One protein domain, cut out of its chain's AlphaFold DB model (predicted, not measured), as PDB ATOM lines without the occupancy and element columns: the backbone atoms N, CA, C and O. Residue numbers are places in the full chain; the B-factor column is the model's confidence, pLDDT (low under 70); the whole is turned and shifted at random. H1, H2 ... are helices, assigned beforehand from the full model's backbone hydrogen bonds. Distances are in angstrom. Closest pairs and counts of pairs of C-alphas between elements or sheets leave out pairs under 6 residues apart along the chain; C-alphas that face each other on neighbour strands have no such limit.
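This is residues 8 to 77 of the 392 residues of an uncharacterized protein of Bacillus sp. CAG:988 (UniProt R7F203). The longest helix, H1, and H4 run in opposite directions, nearly lined up with each other, across one end of a small group of three helices, H2, H3 and H5. In that group H3 packs on both the short H2 and H5, and runs against them. The printed part has 70 residues with five named helices, H1 to H5 in order along the chain, and no named strand; the class is all helix. The whole is compact, with a radius of gyration of the C-alphas of 11.3 A, and spans 31 by 24 by 20 A.

H1, residues 8 to 25, begins at C-alpha 8 at (-10.474, 1.464, -47.685) and is 25.4 A from first to last C-alpha. H2 is residues 29 to 34, 8.8 A. H3, residues 40 to 49, is 14.1 A long and begins at C-alpha 40 at (-32.198, -6.332, -37.259). H4, residues 52 to 61, is 14.3 A. H5, residues 64 to 76, is 18.0 A and ends at C-alpha 76 at (-24.472, -5.992, -29.666).

H1 touches H4 with residues 13 to 17 alone, at a shallow tilt of 19 degrees, opposite ways; the closest C-alphas, of Cys 17 and Leu 54, are 7.0 A apart. With residues 17 to 21 alone H1 touches H3, about perpendicular at 89 degrees, closest at the C-alphas of Cys 17 and Leu 48, 6.3 A. H1 only just touches H2, with 3 pairs of C-alphas within 8 A. H3 is the hub, touching four helices. H2 and H3 form a helical hairpin at a shallow tilt of 24 degrees, closest at the C-alphas of Ile 33 and Lys 40, 6.4 A. H3 touches H5, opposite ways at a tilt of 36 degrees, only just steep; the closest C-alphas, of Val 41 and Leu 71, are 5.7 A apart. H3 and H4 touch only at the corner by their link, and only just, with 3 pairs of C-alphas within 8 A; their closest C-alphas, of Leu 49 and Ser 55, are 4.9 A apart. H1 and H5 are apart, and so are H2 and H4. In H1, H2, H3, H4 and H5 every O i to N i+4 pair is within hydrogen-bond range.

The two C-alphas farthest apart, of Asn 36 and Gln 60, are 31.7 A from each other. The printed part has no cut, and its four links are tight. The mean pLDDT of the printed part is 75.8; 19 residues are under 70, among them residues 8 to 12, 33 to 36 and 70 to 77 of this predicted model.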
ATOM      1  N   TYR A   8     -10.007   0.436 -46.756       50.84
ATOM      2  CA  TYR A   8     -10.474   1.464 -47.685       50.84
ATOM      3  C   TYR A   8     -11.641   0.980 -48.557       50.84
ATOM      4  O   TYR A   8     -12.621   1.707 -48.725       50.84
ATOM      5  N   GLU A   9     -11.552  -0.243 -49.082       56.31
ATOM      6  CA  GLU A   9     -12.603  -0.861 -49.896       56.31
ATOM      7  C   GLU A   9     -13.853  -1.120 -49.054       56.31
ATOM      8  O   GLU A   9     -14.948  -0.730 -49.460       56.31
ATOM      9  N   LEU A  10     -13.689  -1.625 -47.828       62.78
ATOM     10  CA  LEU A  10     -14.800  -1.814 -46.894       62.78
ATOM     11  C   LEU A  10     -15.502  -0.485 -46.557       62.78
ATOM     12  O   LEU A  10     -16.725  -0.381 -46.633       62.78
ATOM     13  N   ALA A  11     -14.741   0.575 -46.264       56.62
ATOM     14  CA  ALA A  11     -15.301   1.900 -45.989       56.62
ATOM     15  C   ALA A  11     -16.010   2.521 -47.207       56.62
ATOM     16  O   ALA A  11     -16.949   3.309 -47.053       56.62
ATOM     17  N   HIS A  12     -15.556   2.207 -48.422       68.69
ATOM     18  CA  HIS A  12     -16.213   2.647 -49.648       68.69
ATOM     19  C   HIS A  12     -17.541   1.916 -49.859       68.69
ATOM     20  O   HIS A  12     -18.555   2.563 -50.120       68.69
ATOM     21  N   ILE A  13     -17.549   0.598 -49.670       75.62
ATOM     22  CA  ILE A  13     -18.739  -0.246 -49.802       75.62
ATOM     23  C   ILE A  13     -19.793   0.149 -48.760       75.62
ATOM     24  O   ILE A  13     -20.944   0.377 -49.122       75.62
ATOM     25  N   LEU A  14     -19.400   0.399 -47.506       73.56
ATOM     26  CA  LEU A  14     -20.300   0.917 -46.466       73.56
ATOM     27  C   LEU A  14     -20.953   2.256 -46.849       73.56
ATOM     28  O   LEU A  14     -22.152   2.448 -46.655       73.56
ATOM     29  N   LYS A  15     -20.199   3.177 -47.463       74.50
ATOM     30  CA  LYS A  15     -20.759   4.447 -47.958       74.50
ATOM     31  C   LYS A  15     -21.757   4.246 -49.095       74.50
ATOM     32  O   LYS A  15     -22.703   5.027 -49.205       74.50
ATOM     33  N   LEU A  16     -21.543   3.251 -49.954       79.75
ATOM     34  CA  LEU A  16     -22.488   2.904 -51.015       79.75
ATOM     35  C   LEU A  16     -23.774   2.316 -50.427       79.75
ATOM     36  O   LEU A  16     -24.860   2.739 -50.825       79.75
ATOM     37  N   CYS A  17     -23.651   1.445 -49.423       79.88
ATOM     38  CA  CYS A  17     -24.775   0.913 -48.659       79.88
ATOM     39  C   CYS A  17     -25.623   2.035 -48.038       79.88
ATOM     40  O   CYS A  17     -26.826   2.108 -48.290       79.88
ATOM     41  N   ASP A  18     -25.001   2.969 -47.313       71.62
ATOM     42  CA  ASP A  18     -25.711   4.111 -46.722       71.62
ATOM     43  C   ASP A  18     -26.344   5.013 -47.781       71.62
ATOM     44  O   ASP A  18     -27.498   5.417 -47.652       71.62
ATOM     45  N   LYS A  19     -25.627   5.315 -48.868       84.19
ATOM     46  CA  LYS A  19     -26.163   6.137 -49.960       84.19
ATOM     47  C   LYS A  19     -27.413   5.503 -50.570       84.19
ATOM     48  O   LYS A  19     -28.386   6.212 -50.840       84.19
ATOM     49  N   TYR A  20     -27.397   4.189 -50.774       90.44
ATOM     50  CA  TYR A  20     -28.549   3.448 -51.265       90.44
ATOM     51  C   TYR A  20     -29.719   3.514 -50.274       90.44
ATOM     52  O   TYR A  20     -30.814   3.930 -50.670       90.44
ATOM     53  N   LEU A  21     -29.487   3.203 -48.995       81.88
ATOM     54  CA  LEU A  21     -30.526   3.247 -47.963       81.88
ATOM     55  C   LEU A  21     -31.144   4.645 -47.825       81.88
ATOM     56  O   LEU A  21     -32.369   4.772 -47.767       81.88
ATOM     57  N   ILE A  22     -30.324   5.698 -47.876       84.12
ATOM     58  CA  ILE A  22     -30.788   7.088 -47.782       84.12
ATOM     59  C   ILE A  22     -31.648   7.426 -48.997       84.12
ATOM     60  O   ILE A  22     -32.725   8.004 -48.858       84.12
ATOM     61  N   SER A  23     -31.198   7.044 -50.195       85.94
ATOM     62  CA  SER A  23     -31.909   7.360 -51.435       85.94
ATOM     63  C   SER A  23     -33.260   6.650 -51.561       85.94
ATOM     64  O   SER A  23     -34.203   7.232 -52.094       85.94
ATOM     65  N   LYS A  24     -33.367   5.409 -51.067       90.75
ATOM     66  CA  LYS A  24     -34.538   4.548 -51.284       90.75
ATOM     67  C   LYS A  24     -35.499   4.515 -50.100       90.75
ATOM     68  O   LYS A  24     -36.706   4.433 -50.305       90.75
ATOM     69  N   TYR A  25     -34.976   4.597 -48.881       84.69
ATOM     70  CA  TYR A  25     -35.739   4.415 -47.644       84.69
ATOM     71  C   TYR A  25     -35.637   5.609 -46.688       84.69
ATOM     72  O   TYR A  25     -36.237   5.568 -45.619       84.69
ATOM     73  N   GLN A  26     -34.909   6.672 -47.062       83.62
ATOM     74  CA  GLN A  26     -34.671   7.851 -46.215       83.62
ATOM     75  C   GLN A  26     -34.072   7.495 -44.843       83.62
ATOM     76  O   GLN A  26     -34.341   8.157 -43.845       83.62
ATOM     77  N   THR A  27     -33.257   6.442 -44.799       76.81
ATOM     78  CA  THR A  27     -32.614   5.918 -43.587       76.81
ATOM     79  C   THR A  27     -31.175   5.502 -43.895       76.81
ATOM     80  O   THR A  27     -30.777   5.505 -45.053       76.81
ATOM     81  N   ASN A  28     -30.383   5.143 -42.894       79.25
ATOM     82  CA  ASN A  28     -29.023   4.622 -43.064       79.25
ATOM     83  C   ASN A  28     -28.813   3.387 -42.171       79.25
ATOM     84  O   ASN A  28     -29.716   3.015 -41.415       79.25
ATOM     85  N   ILE A  29     -27.654   2.730 -42.275       73.50
ATOM     86  CA  ILE A  29     -27.357   1.524 -41.484       73.50
ATOM     87  C   ILE A  29     -27.482   1.819 -39.983       73.50
ATOM     88  O   ILE A  29     -28.163   1.087 -39.271       73.50
ATOM     89  N   GLU A  30     -26.892   2.924 -39.521       69.75
ATOM     90  CA  GLU A  30     -26.926   3.363 -38.119       69.75
ATOM     91  C   GLU A  30     -28.366   3.497 -37.594       69.75
ATOM     92  O   GLU A  30     -28.736   2.871 -36.604       69.75
ATOM     93  N   SER A  31     -29.218   4.224 -38.318       72.69
ATOM     94  CA  SER A  31     -30.617   4.452 -37.945       72.69
ATOM     95  C   SER A  31     -31.408   3.147 -37.904       72.69
ATOM     96  O   SER A  31     -32.223   2.957 -37.006       72.69
ATOM     97  N   LEU A  32     -31.175   2.224 -38.846       72.75
ATOM     98  CA  LEU A  32     -31.842   0.916 -38.862       72.75
ATOM     99  C   LEU A  32     -31.436   0.042 -37.668       72.75
ATOM    100  O   LEU A  32     -32.281  -0.665 -37.120       72.75
ATOM    101  N   ILE A  33     -30.176   0.114 -37.233       69.50
ATOM    102  CA  ILE A  33     -29.694  -0.600 -36.042       69.50
ATOM    103  C   ILE A  33     -30.372  -0.061 -34.774       69.50
ATOM    104  O   ILE A  33     -30.694  -0.831 -33.859       69.50
ATOM    105  N   GLU A  34     -30.664   1.238 -34.729       61.75
ATOM    106  CA  GLU A  34     -31.369   1.879 -33.616       61.75
ATOM    107  C   GLU A  34     -32.877   1.567 -33.581       61.75
ATOM    108  O   GLU A  34     -33.498   1.630 -32.515       61.75
ATOM    109  N   MET A  35     -33.489   1.159 -34.699       66.44
ATOM    110  CA  MET A  35     -34.919   0.830 -34.745       66.44
ATOM    111  C   MET A  35     -35.242  -0.428 -33.935       66.44
ATOM    112  O   MET A  35     -34.519  -1.418 -33.981       66.44
ATOM    113  N   ASN A  36     -36.353  -0.429 -33.197       65.06
ATOM    114  CA  ASN A  36     -36.745  -1.560 -32.353       65.06
ATOM    115  C   ASN A  36     -37.476  -2.646 -33.170       65.06
ATOM    116  O   ASN A  36     -38.700  -2.745 -33.130       65.06
ATOM    117  N   ILE A  37     -36.711  -3.400 -33.963       70.75
ATOM    118  CA  ILE A  37     -37.184  -4.459 -34.866       70.75
ATOM    119  C   ILE A  37     -36.503  -5.777 -34.471       70.75
ATOM    120  O   ILE A  37     -35.332  -5.770 -34.094       70.75
ATOM    121  N   ASP A  38     -37.219  -6.896 -34.559       67.69
ATOM    122  CA  ASP A  38     -36.625  -8.227 -34.405       67.69
ATOM    123  C   ASP A  38     -35.777  -8.584 -35.641       67.69
ATOM    124  O   ASP A  38     -36.111  -8.183 -36.757       67.69
ATOM    125  N   ASN A  39     -34.695  -9.352 -35.452       75.69
ATOM    126  CA  ASN A  39     -33.776  -9.789 -36.520       75.69
ATOM    127  C   ASN A  39     -33.170  -8.619 -37.327       75.69
ATOM    128  O   ASN A  39     -33.182  -8.608 -38.560       75.69
ATOM    129  N   LYS A  40     -32.688  -7.576 -36.629       78.69
ATOM    130  CA  LYS A  40     -32.198  -6.332 -37.259       78.69
ATOM    131  C   LYS A  40     -31.090  -6.575 -38.274       78.69
ATOM    132  O   LYS A  40     -31.104  -5.961 -39.336       78.69
ATOM    133  N   VAL A  41     -30.142  -7.447 -37.939       78.38
ATOM    134  CA  VAL A  41     -28.993  -7.759 -38.795       78.38
ATOM    135  C   VAL A  41     -29.484  -8.360 -40.110       78.38
ATOM    136  O   VAL A  41     -29.133  -7.868 -41.180       78.38
ATOM    137  N   GLU A  42     -30.392  -9.333 -40.041       82.25
ATOM    138  CA  GLU A  42     -31.004  -9.970 -41.206       82.25
ATOM    139  C   GLU A  42     -31.811  -8.975 -42.039       82.25
ATOM    140  O   GLU A  42     -31.699  -8.959 -43.262       82.25
ATOM    141  N   VAL A  43     -32.601  -8.113 -41.393       82.56
ATOM    142  CA  VAL A  43     -33.410  -7.099 -42.084       82.56
ATOM    143  C   VAL A  43     -32.521  -6.101 -42.827       82.56
ATOM    144  O   VAL A  43     -32.799  -5.779 -43.982       82.56
ATOM    145  N   ILE A  44     -31.438  -5.631 -42.206       85.19
ATOM    146  CA  ILE A  44     -30.490  -4.707 -42.838       85.19
ATOM    147  C   ILE A  44     -29.788  -5.394 -44.011       85.19
ATOM    148  O   ILE A  44     -29.756  -4.830 -45.105       85.19
ATOM    149  N   MET A  45     -29.309  -6.628 -43.830       87.31
ATOM    150  CA  MET A  45     -28.689  -7.409 -44.904       87.31
ATOM    151  C   MET A  45     -29.651  -7.617 -46.077       87.31
ATOM    152  O   MET A  45     -29.287  -7.367 -47.224       87.31
ATOM    153  N   MET A  46     -30.912  -7.972 -45.814       88.81
ATOM    154  CA  MET A  46     -31.934  -8.110 -46.857       88.81
ATOM    155  C   MET A  46     -32.185  -6.802 -47.618       88.81
ATOM    156  O   MET A  46     -32.352  -6.822 -48.836       88.81
ATOM    157  N   LEU A  47     -32.224  -5.661 -46.921       88.19
ATOM    158  CA  LEU A  47     -32.432  -4.360 -47.559       88.19
ATOM    159  C   LEU A  47     -31.272  -3.999 -48.490       88.19
ATOM    160  O   LEU A  47     -31.527  -3.533 -49.603       88.19
ATOM    161  N   LEU A  48     -30.033  -4.231 -48.050       88.25
ATOM    162  CA  LEU A  48     -28.817  -3.958 -48.817       88.25
ATOM    163  C   LEU A  48     -28.707  -4.858 -50.052       88.25
ATOM    164  O   LEU A  48     -28.515  -4.351 -51.155       88.25
ATOM    165  N   LEU A  49     -28.934  -6.164 -49.891       88.88
ATOM    166  CA  LEU A  49     -28.854  -7.152 -50.974       88.88
ATOM    167  C   LEU A  49     -30.009  -7.057 -51.982       88.88
ATOM    168  O   LEU A  49     -29.934  -7.606 -53.075       88.88
ATOM    169  N   ALA A  50     -31.072  -6.310 -51.666       86.88
ATOM    170  CA  ALA A  50     -32.116  -5.971 -52.634       86.88
ATOM    171  C   ALA A  50     -31.649  -4.966 -53.710       86.88
ATOM    172  O   ALA A  50     -32.430  -4.609 -54.601       86.88
ATOM    173  N   ASN A  51     -30.418  -4.456 -53.609       91.44
ATOM    174  CA  ASN A  51     -29.753  -3.685 -54.646       91.44
ATOM    175  C   ASN A  51     -28.743  -4.573 -55.386       91.44
ATOM    176  O   ASN A  51     -27.806  -5.074 -54.775       91.44
ATOM    177  N   GLU A  52     -28.925  -4.726 -56.698       89.00
ATOM    178  CA  GLU A  52     -28.095  -5.591 -57.549       89.00
ATOM    179  C   GLU A  52     -26.615  -5.167 -57.542       89.00
ATOM    180  O   GLU A  52     -25.743  -6.001 -57.354       89.00
ATOM    181  N   GLU A  53     -26.326  -3.861 -57.589       86.88
ATOM    182  CA  GLU A  53     -24.954  -3.326 -57.549       86.88
ATOM    183  C   GLU A  53     -24.251  -3.617 -56.210       86.88
ATOM    184  O   GLU A  53     -23.067  -3.942 -56.183       86.88
ATOM    185  N   LEU A  54     -24.971  -3.537 -55.086       87.19
ATOM    186  CA  LEU A  54     -24.427  -3.906 -53.774       87.19
ATOM    187  C   LEU A  54     -24.280  -5.423 -53.620       87.19
ATOM    188  O   LEU A  54     -23.293  -5.872 -53.046       87.19
ATOM    189  N   SER A  55     -25.227  -6.204 -54.142       89.25
ATOM    190  CA  SER A  55     -25.165  -7.669 -54.129       89.25
ATOM    191  C   SER A  55     -23.946  -8.182 -54.900       89.25
ATOM    192  O   SER A  55     -23.201  -9.016 -54.383       89.25
ATOM    193  N   ASP A  56     -23.695  -7.628 -56.088       87.56
ATOM    194  CA  ASP A  56     -22.540  -7.971 -56.922       87.56
ATOM    195  C   ASP A  56     -21.218  -7.629 -56.218       87.56
ATOM    196  O   ASP A  56     -20.258  -8.399 -56.270       87.56
ATOM    197  N   LEU A  57     -21.168  -6.500 -55.500       83.94
ATOM    198  CA  LEU A  57     -20.006  -6.123 -54.691       83.94
ATOM    199  C   LEU A  57     -19.795  -7.078 -53.510       83.94
ATOM    200  O   LEU A  57     -18.658  -7.445 -53.219       83.94
ATOM    201  N   PHE A  58     -20.863  -7.501 -52.834       85.00
ATOM    202  CA  PHE A  58     -20.755  -8.441 -51.717       85.00
ATOM    203  C   PHE A  58     -20.249  -9.808 -52.188       85.00
ATOM    204  O   PHE A  58     -19.419 -10.410 -51.511       85.00
ATOM    205  N   GLU A  59     -20.684 -10.267 -53.363       85.31
ATOM    206  CA  GLU A  59     -20.210 -11.511 -53.976       85.31
ATOM    207  C   GLU A  59     -18.766 -11.398 -54.487       85.31
ATOM    208  O   GLU A  59     -17.953 -12.292 -54.257       85.31
ATOM    209  N   GLN A  60     -18.401 -10.280 -55.120       81.94
ATOM    210  CA  GLN A  60     -17.051 -10.055 -55.645       81.94
ATOM    211  C   GLN A  60     -15.969 -10.056 -54.548       81.94
ATOM    212  O   GLN A  60     -14.823 -10.458 -54.800       81.94
ATOM    213  N   TYR A  61     -16.317  -9.565 -53.358       76.50
ATOM    214  CA  TYR A  61     -15.394  -9.375 -52.239       76.50
ATOM    215  C   TYR A  61     -15.619 -10.344 -51.068       76.50
ATOM    216  O   TYR A  61     -14.902 -10.233 -50.082       76.50
ATOM    217  N   ASP A  62     -16.552 -11.294 -51.186       79.69
ATOM    218  CA  ASP A  62     -16.890 -12.275 -50.140       79.69
ATOM    219  C   ASP A  62     -17.265 -11.624 -48.789       79.69
ATOM    220  O   ASP A  62     -16.833 -12.040 -47.720       79.69
ATOM    221  N   LEU A  63     -18.059 -10.548 -48.839       78.44
ATOM    222  CA  LEU A  63     -18.315  -9.658 -47.690       78.44
ATOM    223  C   LEU A  63     -19.517 -10.048 -46.830       78.44
ATOM    224  O   LEU A  63     -19.873  -9.309 -45.912       78.44
ATOM    225  N   TYR A  64     -20.192 -11.152 -47.143       80.62
ATOM    226  CA  TYR A  64     -21.440 -11.520 -46.476       80.62
ATOM    227  C   TYR A  64     -21.245 -11.739 -44.976       80.62
ATOM    228  O   TYR A  64     -21.954 -11.117 -44.183       80.62
ATOM    229  N   ASP A  65     -20.259 -12.556 -44.603       76.12
ATOM    230  CA  ASP A  65     -19.958 -12.860 -43.203       76.12
ATOM    231  C   ASP A  65     -19.348 -11.642 -42.492       76.12
ATOM    232  O   ASP A  65     -19.793 -11.290 -41.405       76.12
ATOM    233  N   ASP A  66     -18.433 -10.912 -43.141       73.38
ATOM    234  CA  ASP A  66     -17.808  -9.705 -42.575       73.38
ATOM    235  C   ASP A  66     -18.833  -8.604 -42.262       73.38
ATOM    236  O   ASP A  66     -18.772  -7.951 -41.217       73.38
ATOM    237  N   MET A  67     -19.798  -8.382 -43.158       75.44
ATOM    238  CA  MET A  67     -20.867  -7.405 -42.949       75.44
ATOM    239  C   MET A  67     -21.881  -7.881 -41.918       75.44
ATOM    240  O   MET A  67     -22.369  -7.068 -41.131       75.44
ATOM    241  N   TYR A  68     -22.190  -9.177 -41.898       80.06
ATOM    242  CA  TYR A  68     -23.063  -9.758 -40.888       80.06
ATOM    243  C   TYR A  68     -22.438  -9.632 -39.494       80.06
ATOM    244  O   TYR A  68     -23.086  -9.107 -38.592       80.06
ATOM    245  N   ASP A  69     -21.163  -9.989 -39.337       71.38
ATOM    246  CA  ASP A  69     -20.405  -9.833 -38.095       71.38
ATOM    247  C   ASP A  69     -20.274  -8.363 -37.700       71.38
ATOM    248  O   ASP A  69     -20.413  -8.021 -36.525       71.38
ATOM    249  N   LEU A  70     -20.043  -7.459 -38.655       69.00
ATOM    250  CA  LEU A  70     -19.989  -6.023 -38.388       69.00
ATOM    251  C   LEU A  70     -21.323  -5.515 -37.837       69.00
ATOM    252  O   LEU A  70     -21.328  -4.840 -36.813       69.00
ATOM    253  N   LEU A  71     -22.446  -5.864 -38.468       67.56
ATOM    254  CA  LEU A  71     -23.789  -5.467 -38.036       67.56
ATOM    255  C   LEU A  71     -24.202  -6.144 -36.726       67.56
ATOM    256  O   LEU A  71     -24.807  -5.491 -35.877       67.56
ATOM    257  N   ALA A  72     -23.846  -7.414 -36.529       63.84
ATOM    258  CA  ALA A  72     -24.055  -8.143 -35.284       63.84
ATOM    259  C   ALA A  72     -23.294  -7.464 -34.145       63.84
ATOM    260  O   ALA A  72     -23.914  -7.051 -33.167       63.84
ATOM    261  N   ASN A  73     -22.000  -7.192 -34.328       58.25
ATOM    262  CA  ASN A  73     -21.180  -6.452 -33.370       58.25
ATOM    263  C   ASN A  73     -21.714  -5.035 -33.113       58.25
ATOM    264  O   ASN A  73     -21.669  -4.566 -31.979       58.25
ATOM    265  N   TYR A  74     -22.229  -4.344 -34.130       56.72
ATOM    266  CA  TYR A  74     -22.831  -3.014 -33.979       56.72
ATOM    267  C   TYR A  74     -24.177  -3.068 -33.239       56.72
ATOM    268  O   TYR A  74     -24.506  -2.161 -32.482       56.72
ATOM    269  N   SER A  75     -24.951  -4.141 -33.425       48.72
ATOM    270  CA  SER A  75     -26.213  -4.384 -32.719       48.72
ATOM    271  C   SER A  75     -26.006  -4.846 -31.268       48.72
ATOM    272  O   SER A  75     -26.820  -4.533 -30.395       48.72
ATOM    273  N   GLU A  76     -24.897  -5.543 -30.995       46.53
ATOM    274  CA  GLU A  76     -24.472  -5.992 -29.666       46.53
ATOM    275  C   GLU A  76     -23.779  -4.880 -28.872       46.53
ATOM    276  O   GLU A  76     -24.010  -4.745 -27.662       46.53
ATOM    277  N   LYS A  77     -22.986  -4.029 -29.540       41.41
ATOM    278  CA  LYS A  77     -22.501  -2.761 -28.992       41.41
ATOM    279  C   LYS A  77     -23.696  -1.833 -28.831       41.41
ATOM    280  O   LYS A  77     -23.991  -0.999 -29.679       41.41
TER     281      LYS A  77